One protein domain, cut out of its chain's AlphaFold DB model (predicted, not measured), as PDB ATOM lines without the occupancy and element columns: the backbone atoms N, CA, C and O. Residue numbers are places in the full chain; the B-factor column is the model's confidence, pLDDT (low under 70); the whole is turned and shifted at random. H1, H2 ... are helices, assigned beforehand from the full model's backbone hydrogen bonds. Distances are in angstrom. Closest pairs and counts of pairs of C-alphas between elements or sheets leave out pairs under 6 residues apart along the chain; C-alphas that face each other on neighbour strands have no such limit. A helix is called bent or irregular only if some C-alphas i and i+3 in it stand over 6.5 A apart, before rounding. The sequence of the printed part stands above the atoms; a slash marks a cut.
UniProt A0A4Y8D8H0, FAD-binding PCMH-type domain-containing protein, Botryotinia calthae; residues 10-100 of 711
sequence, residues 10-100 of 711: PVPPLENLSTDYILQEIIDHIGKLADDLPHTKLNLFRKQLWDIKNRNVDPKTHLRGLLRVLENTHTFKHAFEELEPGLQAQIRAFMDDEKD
ATOM      1  N   PRO A  10       3.240 -40.804  33.746       84.69
ATOM      2  CA  PRO A  10       2.545 -40.615  35.007       84.69
ATOM      3  C   PRO A  10       3.447 -39.856  35.982       84.69
ATOM      4  O   PRO A  10       4.641 -40.138  36.089       84.69
ATOM      5  N   VAL A  11       2.868 -38.896  36.701       86.56
ATOM      6  CA  VAL A  11       3.567 -38.229  37.800       86.56
ATOM      7  C   VAL A  11       3.808 -39.272  38.894       86.56
ATOM      8  O   VAL A  11       2.839 -39.884  39.360       86.56
ATOM      9  N   PRO A  12       5.066 -39.523  39.296       89.69
ATOM     10  CA  PRO A  12       5.340 -40.494  40.340       89.69
ATOM     11  C   PRO A  12       4.760 -40.019  41.683       89.69
ATOM     12  O   PRO A  12       4.788 -38.820  41.973       89.69
ATOM     13  N   PRO A  13       4.261 -40.940  42.528       90.19
ATOM     14  CA  PRO A  13       3.888 -40.625  43.904       90.19
ATOM     15  C   PRO A  13       5.045 -39.982  44.678       90.19
ATOM     16  O   PRO A  13       6.214 -40.248  44.390       90.19
ATOM     17  N   LEU A  14       4.735 -39.170  45.695       88.38
ATOM     18  CA  LEU A  14       5.746 -38.422  46.454       88.38
ATOM     19  C   LEU A  14       6.772 -39.332  47.143       88.38
ATOM     20  O   LEU A  14       7.936 -38.964  47.259       88.38
ATOM     21  N   GLU A  15       6.359 -40.526  47.571       90.06
ATOM     22  CA  GLU A  15       7.210 -41.579  48.136       90.06
ATOM     23  C   GLU A  15       8.245 -42.140  47.154       90.06
ATOM     24  O   GLU A  15       9.265 -42.674  47.583       90.06
ATOM     25  N   ASN A  16       8.030 -41.958  45.851       91.94
ATOM     26  CA  ASN A  16       8.894 -42.458  44.789       91.94
ATOM     27  C   ASN A  16       9.819 -41.373  44.212       91.94
ATOM     28  O   ASN A  16      10.504 -41.604  43.225       91.94
ATOM     29  N   LEU A  17       9.899 -40.188  44.818       92.56
ATOM     30  CA  LEU A  17      10.780 -39.106  44.357       92.56
ATOM     31  C   LEU A  17      12.243 -39.256  44.828       92.56
ATOM     32  O   LEU A  17      12.914 -38.261  45.089       92.56
ATOM     33  N   SER A  18      12.756 -40.480  44.961       91.06
ATOM     34  CA  SER A  18      14.163 -40.740  45.306       91.06
ATOM     35  C   SER A  18      15.043 -40.837  44.055       91.06
ATOM     36  O   SER A  18      14.557 -41.178  42.974       91.06
ATOM     37  N   THR A  19      16.355 -40.592  44.187       91.88
ATOM     38  CA  THR A  19      17.308 -40.775  43.074       91.88
ATOM     39  C   THR A  19      17.197 -42.159  42.429       91.88
ATOM     40  O   THR A  19      17.129 -42.244  41.208       91.88
ATOM     41  N   ASP A  20      17.114 -43.236  43.213       91.50
ATOM     42  CA  ASP A  20      17.071 -44.604  42.675       91.50
ATOM     43  C   ASP A  20      15.844 -44.864  41.795       91.50
ATOM     44  O   ASP A  20      15.954 -45.499  40.741       91.50
ATOM     45  N   TYR A  21      14.677 -44.368  42.216       93.75
ATOM     46  CA  TYR A  21      13.442 -44.517  41.454       93.75
ATOM     47  C   TYR A  21      13.481 -43.676  40.177       93.75
ATOM     48  O   TYR A  21      13.189 -44.188  39.097       93.75
ATOM     49  N   ILE A  22      13.886 -42.406  40.275       95.19
ATOM     50  CA  ILE A  22      13.915 -41.505  39.117       95.19
ATOM     51  C   ILE A  22      14.981 -41.945  38.104       95.19
ATOM     52  O   ILE A  22      14.717 -41.922  36.905       95.19
ATOM     53  N   LEU A  23      16.142 -42.443  38.548       95.31
ATOM     54  CA  LEU A  23      17.123 -43.063  37.651       95.31
ATOM     55  C   LEU A  23      16.524 -44.260  36.910       95.31
ATOM     56  O   LEU A  23      16.747 -44.394  35.709       95.31
ATOM     57  N   GLN A  24      15.749 -45.109  37.591       96.06
ATOM     58  CA  GLN A  24      15.070 -46.231  36.941       96.06
ATOM     59  C   GLN A  24      14.046 -45.747  35.901       96.06
ATOM     60  O   GLN A  24      14.058 -46.237  34.775       96.06
ATOM     61  N   GLU A  25      13.232 -44.741  36.240       95.25
ATOM     62  CA  GLU A  25      12.276 -44.115  35.316       95.25
ATOM     63  C   GLU A  25      12.984 -43.576  34.058       95.25
ATOM     64  O   GLU A  25      12.556 -43.858  32.935       95.25
ATOM     65  N   ILE A  26      14.107 -42.864  34.230       95.25
ATOM     66  CA  ILE A  26      14.927 -42.366  33.118       95.25
ATOM     67  C   ILE A  26      15.421 -43.539  32.272       95.25
ATOM     68  O   ILE A  26      15.249 -43.549  31.055       95.25
ATOM     69  N   ILE A  27      16.025 -44.549  32.897       96.25
ATOM     70  CA  ILE A  27      16.591 -45.710  32.205       96.25
ATOM     71  C   ILE A  27      15.522 -46.418  31.364       96.25
ATOM     72  O   ILE A  27      15.806 -46.811  30.234       96.25
ATOM     73  N   ASP A  28      14.302 -46.560  31.871       94.75
ATOM     74  CA  ASP A  28      13.229 -47.293  31.194       94.75
ATOM     75  C   ASP A  28      12.579 -46.511  30.048       94.75
ATOM     76  O   ASP A  28      11.968 -47.106  29.152       94.75
ATOM     77  N   HIS A  29      12.718 -45.185  30.035       93.88
ATOM     78  CA  HIS A  29      11.963 -44.330  29.121       93.88
ATOM     79  C   HIS A  29      12.805 -43.413  28.234       93.88
ATOM     80  O   HIS A  29      12.298 -42.971  27.203       93.88
ATOM     81  N   ILE A  30      14.086 -43.177  28.537       91.75
ATOM     82  CA  ILE A  30      14.936 -42.257  27.764       91.75
ATOM     83  C   ILE A  30      15.116 -42.684  26.303       91.75
ATOM     84  O   ILE A  30      15.254 -41.839  25.424       91.75
ATOM     85  N   GLY A  31      15.036 -43.989  26.017       89.94
ATOM     86  CA  GLY A  31      15.118 -44.523  24.655       89.94
ATOM     87  C   GLY A  31      13.992 -44.055  23.724       89.94
ATOM     88  O   GLY A  31      14.161 -44.118  22.512       89.94
ATOM     89  N   LYS A  32      12.876 -43.542  24.263       88.94
ATOM     90  CA  LYS A  32      11.776 -42.977  23.462       88.94
ATOM     91  C   LYS A  32      12.189 -41.726  22.680       88.94
ATOM     92  O   LYS A  32      11.556 -41.420  21.685       88.94
ATOM     93  N   LEU A  33      13.256 -41.040  23.096       88.00
ATOM     94  CA  LEU A  33      13.786 -39.863  22.403       88.00
ATOM     95  C   LEU A  33      14.730 -40.207  21.241       88.00
ATOM     96  O   LEU A  33      15.338 -39.302  20.679       88.00
ATOM     97  N   ALA A  34      14.932 -41.489  20.911       86.69
ATOM     98  CA  ALA A  34      15.924 -41.887  19.908       86.69
ATOM     99  C   ALA A  34      15.677 -41.250  18.533       86.69
ATOM    100  O   ALA A  34      16.638 -40.837  17.885       86.69
ATOM    101  N   ASP A  35      14.410 -41.124  18.136       85.06
ATOM    102  CA  ASP A  35      14.028 -40.513  16.861       85.06
ATOM    103  C   ASP A  35      14.126 -38.977  16.906       85.06
ATOM    104  O   ASP A  35      14.548 -38.357  15.931       85.06
ATOM    105  N   ASP A  36      13.813 -38.370  18.058       84.12
ATOM    106  CA  ASP A  36      13.909 -36.921  18.285       84.12
ATOM    107  C   ASP A  36      15.370 -36.437  18.387       84.12
ATOM    108  O   ASP A  36      15.672 -35.280  18.094       84.12
ATOM    109  N   LEU A  37      16.291 -37.309  18.817       86.69
ATOM    110  CA  LEU A  37      17.679 -36.971  19.150       86.69
ATOM    111  C   LEU A  37      18.696 -37.894  18.452       86.69
ATOM    112  O   LEU A  37      19.504 -38.552  19.119       86.69
ATOM    113  N   PRO A  38      18.753 -37.903  17.105       86.44
ATOM    114  CA  PRO A  38      19.600 -38.826  16.341       86.44
ATOM    115  C   PRO A  38      21.109 -38.613  16.558       86.44
ATOM    116  O   PRO A  38      21.927 -39.457  16.194       86.44
ATOM    117  N   HIS A  39      21.502 -37.474  17.133       91.12
ATOM    118  CA  HIS A  39      22.895 -37.105  17.391       91.12
ATOM    119  C   HIS A  39      23.334 -37.314  18.846       91.12
ATOM    120  O   HIS A  39      24.492 -37.057  19.175       91.12
ATOM    121  N   THR A  40      22.448 -37.805  19.713       92.81
ATOM    122  CA  THR A  40      22.766 -38.130  21.106       92.81
ATOM    123  C   THR A  40      22.880 -39.643  21.265       92.81
ATOM    124  O   THR A  40      21.975 -40.390  20.899       92.81
ATOM    125  N   LYS A  41      23.974 -40.141  21.860       94.56
ATOM    126  CA  LYS A  41      24.148 -41.590  22.081       94.56
ATOM    127  C   LYS A  41      23.338 -42.074  23.293       94.56
ATOM    128  O   LYS A  41      23.908 -42.437  24.321       94.56
ATOM    129  N   LEU A  42      22.009 -42.116  23.179       93.19
ATOM    130  CA  LEU A  42      21.099 -42.435  24.293       93.19
ATOM    131  C   LEU A  42      21.346 -43.813  24.922       93.19
ATOM    132  O   LEU A  42      21.221 -43.954  26.134       93.19
ATOM    133  N   ASN A  43      21.766 -44.816  24.144       94.31
ATOM    134  CA  ASN A  43      22.135 -46.129  24.691       94.31
ATOM    135  C   ASN A  43      23.358 -46.050  25.616       94.31
ATOM    136  O   ASN A  43      23.380 -46.682  26.672       94.31
ATOM    137  N   LEU A  44      24.364 -45.252  25.241       95.50
ATOM    138  CA  LEU A  44      25.522 -45.006  26.097       95.50
ATOM    139  C   LEU A  44      25.105 -44.207  27.332       95.50
ATOM    140  O   LEU A  44      25.517 -44.553  28.433       95.50
ATOM    141  N   PHE A  45      24.248 -43.198  27.169       95.12
ATOM    142  CA  PHE A  45      23.769 -42.392  28.289       95.12
ATOM    143  C   PHE A  45      22.986 -43.229  29.306       95.12
ATOM    144  O   PHE A  45      23.286 -43.201  30.497       95.12
ATOM    145  N   ARG A  46      22.068 -44.074  28.823       95.50
ATOM    146  CA  ARG A  46      21.347 -45.066  29.628       95.50
ATOM    147  C   ARG A  46      22.307 -45.985  30.382       95.50
ATOM    148  O   ARG A  46      22.087 -46.232  31.562       95.50
ATOM    149  N   LYS A  47      23.374 -46.466  29.729       96.06
ATOM    150  CA  LYS A  47      24.407 -47.287  30.380       96.06
ATOM    151  C   LYS A  47      25.114 -46.520  31.502       96.06
ATOM    152  O   LYS A  47      25.251 -47.065  32.587       96.06
ATOM    153  N   GLN A  48      25.514 -45.267  31.273       95.94
ATOM    154  CA  GLN A  48      26.159 -44.448  32.308       95.94
ATOM    155  C   GLN A  48      25.268 -44.297  33.548       95.94
ATOM    156  O   GLN A  48      25.723 -44.535  34.664       95.94
ATOM    157  N   LEU A  49      23.989 -43.969  33.356       95.75
ATOM    158  CA  LEU A  49      23.023 -43.845  34.453       95.75
ATOM    159  C   LEU A  49      22.772 -45.186  35.161       95.75
ATOM    160  O   LEU A  49      22.638 -45.222  36.382       95.75
ATOM    161  N   TRP A  50      22.748 -46.291  34.411       96.19
ATOM    162  CA  TRP A  50      22.651 -47.640  34.968       96.19
ATOM    163  C   TRP A  50      23.861 -47.999  35.838       96.19
ATOM    164  O   TRP A  50      23.688 -48.540  36.928       96.19
ATOM    165  N   ASP A  51      25.075 -47.687  35.386       95.06
ATOM    166  CA  ASP A  51      26.305 -47.948  36.137       95.06
ATOM    167  C   ASP A  51      26.317 -47.144  37.452       95.06
ATOM    168  O   ASP A  51      26.542 -47.723  38.518       95.06
ATOM    169  N   ILE A  52      25.938 -45.859  37.409       93.81
ATOM    170  CA  ILE A  52      25.803 -45.005  38.604       93.81
ATOM    171  C   ILE A  52      24.756 -45.569  39.571       93.81
ATOM    172  O   ILE A  52      25.040 -45.725  40.759       93.81
ATOM    173  N   LYS A  53      23.565 -45.934  39.072       93.06
ATOM    174  CA  LYS A  53      22.493 -46.533  39.883       93.06
ATOM    175  C   LYS A  53      22.953 -47.803  40.607       93.06
ATOM    176  O   LYS A  53      22.536 -48.061  41.730       93.06
ATOM    177  N   ASN A  54      23.825 -48.592  39.981       92.44
ATOM    178  CA  ASN A  54      24.390 -49.807  40.573       92.44
ATOM    179  C   ASN A  54      25.693 -49.561  41.353       92.44
ATOM    180  O   ASN A  54      26.393 -50.518  41.677       92.44
ATOM    181  N   ARG A  55      26.012 -48.299  41.677       89.94
ATOM    182  CA  ARG A  55      27.201 -47.875  42.437       89.94
ATOM    183  C   ARG A  55      28.541 -48.237  41.770       89.94
ATOM    184  O   ARG A  55      29.575 -48.237  42.433       89.94
ATOM    185  N   ASN A  56      28.549 -48.488  40.460       91.25
ATOM    186  CA  ASN A  56      29.764 -48.711  39.673       91.25
ATOM    187  C   ASN A  56      30.336 -47.365  39.227       91.25
ATOM    188  O   ASN A  56      30.142 -46.956  38.084       91.25
ATOM    189  N   VAL A  57      30.990 -46.662  40.154       90.06
ATOM    190  CA  VAL A  57      31.329 -45.246  39.981       90.06
ATOM    191  C   VAL A  57      32.831 -45.033  39.847       90.06
ATOM    192  O   VAL A  57      33.593 -45.252  40.786       90.06
ATOM    193  N   ASP A  58      33.230 -44.523  38.682       91.75
ATOM    194  CA  ASP A  58      34.547 -43.933  38.438       91.75
ATOM    195  C   ASP A  58      34.381 -42.555  37.759       91.75
ATOM    196  O   ASP A  58      33.846 -42.483  36.646       91.75
ATOM    197  N   PRO A  59      34.807 -41.443  38.390       92.38
ATOM    198  CA  PRO A  59      34.519 -40.096  37.892       92.38
ATOM    199  C   PRO A  59      35.084 -39.817  36.499       92.38
ATOM    200  O   PRO A  59      34.412 -39.195  35.675       92.38
ATOM    201  N   LYS A  60      36.312 -40.277  36.218       92.62
ATOM    202  CA  LYS A  60      36.980 -40.049  34.926       92.62
ATOM    203  C   LYS A  60      36.267 -40.835  33.823       92.62
ATOM    204  O   LYS A  60      35.955 -40.273  32.775       92.62
ATOM    205  N   THR A  61      35.920 -42.097  34.077       93.31
ATOM    206  CA  THR A  61      35.143 -42.944  33.160       93.31
ATOM    207  C   THR A  61      33.773 -42.345  32.860       93.31
ATOM    208  O   THR A  61      33.394 -42.250  31.690       93.31
ATOM    209  N   HIS A  62      33.049 -41.876  33.880       95.38
ATOM    210  CA  HIS A  62      31.743 -41.251  33.678       95.38
ATOM    211  C   HIS A  62      31.823 -39.933  32.907       95.38
ATOM    212  O   HIS A  62      30.981 -39.682  32.042       95.38
ATOM    213  N   LEU A  63      32.857 -39.123  33.147       96.00
ATOM    214  CA  LEU A  63      33.086 -37.894  32.390       96.00
ATOM    215  C   LEU A  63      33.360 -38.183  30.907       96.00
ATOM    216  O   LEU A  63      32.722 -37.584  30.043       96.00
ATOM    217  N   ARG A  64      34.243 -39.147  30.597       95.44
ATOM    218  CA  ARG A  64      34.486 -39.603  29.213       95.44
ATOM    219  C   ARG A  64      33.201 -40.107  28.557       95.44
ATOM    220  O   ARG A  64      32.907 -39.764  27.413       95.44
ATOM    221  N   GLY A  65      32.419 -40.896  29.295       95.31
ATOM    222  CA  GLY A  65      31.119 -41.393  28.856       95.31
ATOM    223  C   GLY A  65      30.166 -40.258  28.484       95.31
ATOM    224  O   GLY A  65      29.596 -40.282  27.393       95.31
ATOM    225  N   LEU A  66      30.036 -39.244  29.342       95.62
ATOM    226  CA  LEU A  66      29.174 -38.084  29.103       95.62
ATOM    227  C   LEU A  66      29.638 -37.244  27.902       95.62
ATOM    228  O   LEU A  66      28.813 -36.870  27.069       95.62
ATOM    229  N   LEU A  67      30.946 -37.014  27.753       96.62
ATOM    230  CA  LEU A  67      31.504 -36.342  26.574       96.62
ATOM    231  C   LEU A  67      31.118 -37.084  25.287       96.62
ATOM    232  O   LEU A  67      30.563 -36.483  24.371       96.62
ATOM    233  N   ARG A  68      31.303 -38.410  25.245       96.19
ATOM    234  CA  ARG A  68      30.935 -39.252  24.090       96.19
ATOM    235  C   ARG A  68      29.427 -39.283  23.823       96.19
ATOM    236  O   ARG A  68      29.018 -39.444  22.675       96.19
ATOM    237  N   VAL A  69      28.591 -39.153  24.857       94.81
ATOM    238  CA  VAL A  69      27.128 -39.038  24.702       94.81
ATOM    239  C   VAL A  69      26.757 -37.788  23.910       94.81
ATOM    240  O   VAL A  69      25.870 -37.855  23.055       94.81
ATOM    241  N   LEU A  70      27.441 -36.676  24.189       95.06
ATOM    242  CA  LEU A  70      27.138 -35.356  23.644       95.06
ATOM    243  C   LEU A  70      27.939 -35.011  22.382       95.06
ATOM    244  O   LEU A  70      27.513 -34.125  21.649       95.06
ATOM    245  N   GLU A  71      29.042 -35.708  22.091       95.25
ATOM    246  CA  GLU A  71      30.050 -35.314  21.087       95.25
ATOM    247  C   GLU A  71      29.496 -34.997  19.685       95.25
ATOM    248  O   GLU A  71      30.054 -34.190  18.942       95.25
ATOM    249  N   ASN A  72      28.384 -35.637  19.304       94.38
ATOM    250  CA  ASN A  72      27.784 -35.483  17.982       94.38
ATOM    251  C   ASN A  72      26.677 -34.423  17.929       94.38
ATOM    252  O   ASN A  72      26.267 -34.055  16.822       94.38
ATOM    253  N   THR A  73      26.231 -33.920  19.082       92.94
ATOM    254  CA  THR A  73      25.188 -32.894  19.202       92.94
ATOM    255  C   THR A  73      25.661 -31.542  18.665       92.94
ATOM    256  O   THR A  73      26.856 -31.230  18.671       92.94
ATOM    257  N   HIS A  74      24.718 -30.713  18.210       92.00
ATOM    258  CA  HIS A  74      25.024 -29.368  17.719       92.00
ATOM    259  C   HIS A  74      25.641 -28.482  18.809       92.00
ATOM    260  O   HIS A  74      26.645 -27.819  18.549       92.00
ATOM    261  N   THR A  75      25.093 -28.523  20.029       92.00
ATOM    262  CA  THR A  75      25.596 -27.757  21.178       92.00
ATOM    263  C   THR A  75      27.043 -28.117  21.507       92.00
ATOM    264  O   THR A  75      27.869 -27.218  21.643       92.00
ATOM    265  N   PHE A  76      27.381 -29.413  21.568       94.81
ATOM    266  CA  PHE A  76      28.757 -29.839  21.833       94.81
ATOM    267  C   PHE A  76      29.708 -29.401  20.725       94.81
ATOM    268  O   PHE A  76      30.740 -28.814  21.024       94.81
ATOM    269  N   LYS A  77      29.374 -29.657  19.452       95.12
ATOM    270  CA  LYS A  77      30.241 -29.293  18.319       95.12
ATOM    271  C   LYS A  77      30.546 -27.801  18.307       95.12
ATOM    272  O   LYS A  77      31.710 -27.429  18.230       95.12
ATOM    273  N   HIS A  78      29.521 -26.969  18.475       93.38
ATOM    274  CA  HIS A  78      29.693 -25.522  18.553       93.38
ATOM    275  C   HIS A  78      30.576 -25.119  19.743       93.38
ATOM    276  O   HIS A  78      31.531 -24.369  19.567       93.38
ATOM    277  N   ALA A  79      30.293 -25.629  20.947       93.12
ATOM    278  CA  ALA A  79      31.078 -25.302  22.138       93.12
ATOM    279  C   ALA A  79      32.533 -25.797  22.043       93.12
ATOM    280  O   ALA A  79      33.444 -25.137  22.533       93.12
ATOM    281  N   PHE A  80      32.761 -26.948  21.411       95.31
ATOM    282  CA  PHE A  80      34.082 -27.539  21.214       95.31
ATOM    283  C   PHE A  80      34.905 -26.776  20.165       95.31
ATOM    284  O   PHE A  80      36.097 -26.558  20.365       95.31
ATOM    285  N   GLU A  81      34.276 -26.324  19.074       93.81
ATOM    286  CA  GLU A  81      34.904 -25.492  18.034       93.81
ATOM    287  C   GLU A  81      35.374 -24.125  18.560       93.81
ATOM    288  O   GLU A  81      36.319 -23.548  18.019       93.81
ATOM    289  N   GLU A  82      34.746 -23.612  19.623       89.69
ATOM    290  CA  GLU A  82      35.142 -22.358  20.277       89.69
ATOM    291  C   GLU A  82      36.401 -22.498  21.153       89.69
ATOM    292  O   GLU A  82      37.029 -21.486  21.476       89.69
ATOM    293  N   LEU A  83      36.806 -23.727  21.499       91.94
ATOM    294  CA  LEU A  83      38.013 -23.991  22.286       91.94
ATOM    295  C   LEU A  83      39.286 -23.819  21.455       91.94
ATOM    296  O   LEU A  83      39.307 -24.048  20.246       91.94
ATOM    297  N   GLU A  84      40.388 -23.480  22.123       89.44
ATOM    298  CA  GLU A  84      41.699 -23.416  21.479       89.44
ATOM    299  C   GLU A  84      42.157 -24.804  20.988       89.44
ATOM    300  O   GLU A  84      41.875 -25.809  21.649       89.44
ATOM    301  N   PRO A  85      42.906 -24.899  19.870       91.12
ATOM    302  CA  PRO A  85      43.290 -26.186  19.282       91.12
ATOM    303  C   PRO A  85      44.020 -27.137  20.242       91.12
ATOM    304  O   PRO A  85      43.787 -28.344  20.202       91.12
ATOM    305  N   GLY A  86      44.873 -26.606  21.124       89.12
ATOM    306  CA  GLY A  86      45.557 -27.407  22.145       89.12
ATOM    307  C   GLY A  86      44.575 -28.045  23.128       89.12
ATOM    308  O   GLY A  86      44.666 -29.235  23.409       89.12
ATOM    309  N   LEU A  87      43.569 -27.289  23.571       91.62
ATOM    310  CA  LEU A  87      42.541 -27.776  24.489       91.62
ATOM    311  C   LEU A  87      41.602 -28.787  23.816       91.62
ATOM    312  O   LEU A  87      41.238 -29.796  24.417       91.62
ATOM    313  N   GLN A  88      41.277 -28.577  22.537       94.44
ATOM    314  CA  GLN A  88      40.569 -29.575  21.731       94.44
ATOM    315  C   GLN A  88      41.346 -30.899  21.667       94.44
ATOM    316  O   GLN A  88      40.754 -31.970  21.810       94.44
ATOM    317  N   ALA A  89      42.668 -30.844  21.470       92.31
ATOM    318  CA  ALA A  89      43.520 -32.031  21.451       92.31
ATOM    319  C   ALA A  89      43.547 -32.737  22.817       92.31
ATOM    320  O   ALA A  89      43.371 -33.951  22.866       92.31
ATOM    321  N   GLN A  90      43.674 -31.981  23.913       93.31
ATOM    322  CA  GLN A  90      43.628 -32.514  25.279       93.31
ATOM    323  C   GLN A  90      42.311 -33.238  25.573       93.31
ATOM    324  O   GLN A  90      42.322 -34.360  26.072       93.31
ATOM    325  N   ILE A  91      41.171 -32.630  25.233       94.31
ATOM    326  CA  ILE A  91      39.850 -33.228  25.464       94.31
ATOM    327  C   ILE A  91      39.658 -34.483  24.608       94.31
ATOM    328  O   ILE A  91      39.166 -35.483  25.121       94.31
ATOM    329  N   ARG A  92      40.078 -34.477  23.334       93.38
ATOM    330  CA  ARG A  92      40.026 -35.681  22.482       93.38
ATOM    331  C   ARG A  92      40.881 -36.807  23.048       93.38
ATOM    332  O   ARG A  92      40.384 -37.913  23.205       93.38
ATOM    333  N   ALA A  93      42.120 -36.512  23.434       91.50
ATOM    334  CA  ALA A  93      42.997 -37.500  24.049       91.50
ATOM    335  C   ALA A  93      42.411 -38.043  25.359       91.50
ATOM    336  O   ALA A  93      42.406 -39.251  25.569       91.50
ATOM    337  N   PHE A  94      41.834 -37.177  26.196       93.06
ATOM    338  CA  PHE A  94      41.119 -37.599  27.398       93.06
ATOM    339  C   PHE A  94      39.919 -38.503  27.081       93.06
ATOM    340  O   PHE A  94      39.696 -39.484  27.786       93.06
ATOM    341  N   MET A  95      39.152 -38.204  26.027       91.94
ATOM    342  CA  MET A  95      38.027 -39.032  25.577       91.94
ATOM    343  C   MET A  95      38.467 -40.388  25.016       91.94
ATOM    344  O   MET A  95      37.739 -41.364  25.207       91.94
ATOM    345  N   ASP A  96      39.605 -40.452  24.326       85.62
ATOM    346  CA  ASP A  96      40.143 -41.654  23.672       85.62
ATOM    347  C   ASP A  96      40.963 -42.544  24.615       85.62
ATOM    348  O   ASP A  96      41.228 -43.705  24.299       85.62
ATOM    349  N   ASP A  97      41.347 -42.016  25.776       76.06
ATOM    350  CA  ASP A  97      42.110 -42.722  26.798       76.06
ATOM    351  C   ASP A  97      41.291 -43.857  27.445       76.06
ATOM    352  O   ASP A  97      40.657 -43.712  28.493       76.06
ATOM    353  N   GLU A  98      41.288 -45.004  26.765       62.00
ATOM    354  CA  GLU A  98      40.774 -46.290  27.247       62.00
ATOM    355  C   GLU A  98      41.887 -47.192  27.818       62.00
ATOM    356  O   GLU A  98      41.593 -48.297  28.276       62.00
ATOM    357  N   LYS A  99      43.164 -46.770  27.748       50.81
ATOM    358  CA  LYS A  99      44.352 -47.609  28.016       50.81
ATOM    359  C   LYS A  99      45.519 -46.855  28.673       50.81
ATOM    360  O   LYS A  99      46.648 -46.954  28.192       50.81
ATOM    361  N   ASP A 100      45.268 -46.150  29.770       54.09
ATOM    362  CA  ASP A 100      46.321 -45.559  30.610       54.09
ATOM    363  C   ASP A 100      47.316 -44.665  29.836       54.09
ATOM    364  O   ASP A 100      48.532 -44.740  30.048       54.09
TER     365      ASP A 100
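Overview. This is residues 10 to 100 of the 711 residues of the protein "FAD-binding PCMH-type domain-containing protein" of Botryotinia calthae (UniProt A0A4Y8D8H0). Three helices, H1, H2 and H3, stand side by side in a slightly curved, up-and-down row, and beyond H3 the chain turns through H4 and H5 into a loosely attached end piece, where H5 packs on H3 near its own last residues. At the H1 end, residues 13 to 18 stick out. The printed part has 91 residues with five named helices, H1 to H5 in chain order, and no named strand: all helix. It is loose, with a radius of gyration of the C-alphas of 15.6 A, and spans 49 by 31 by 19 A.

Along the chain. Find C-alpha 19 at (17.308, -40.775, 43.074); from there H1, the longest helix, runs 21.0 A to residue 33. It is irregular: C-alphas 28 and 31 are 7.3 A apart. H2 is residues 42 to 53, 16.2 A; H3 is residues 59 to 70, 16.7 A; H4 is residues 74 to 81. H5, residues 85 to 96, 16.4 A, ends at C-alpha 96, (40.143, -41.654, 23.672).

Arrangement. Start at H1, which touches H2 in a helical hairpin, opposite ways at a shallow tilt of 8 degrees; their closest C-alphas, Ile 27 and Arg 46, are 5.4 A apart. H2 and H3 form another hairpin at 24 degrees, closest at C-alphas Phe 45 and Val 69, 5.9 A. H1 and H3 are apart. Residues 64 to 68 of H3 touch residues 94 to 95 of H5, closest at C-alphas Arg 64 and Met 95, 5.1 A; the helices are only just about perpendicular, at 71 degrees. H4 is close to H3 but not clearly touching, with C-alphas Leu 70 and Phe 76 6.0 A apart. Every O i to N i+4 pair is within hydrogen-bond range in H2, H3, H4 and H5, and 8 of 11 in H1.

Size, cuts and confidence. The farthest C-alphas, Pro 13 and Gly 86, are 48.8 A apart. The printed part has no cut, and no link is long. Residues 98 to 100 have pLDDT under 70.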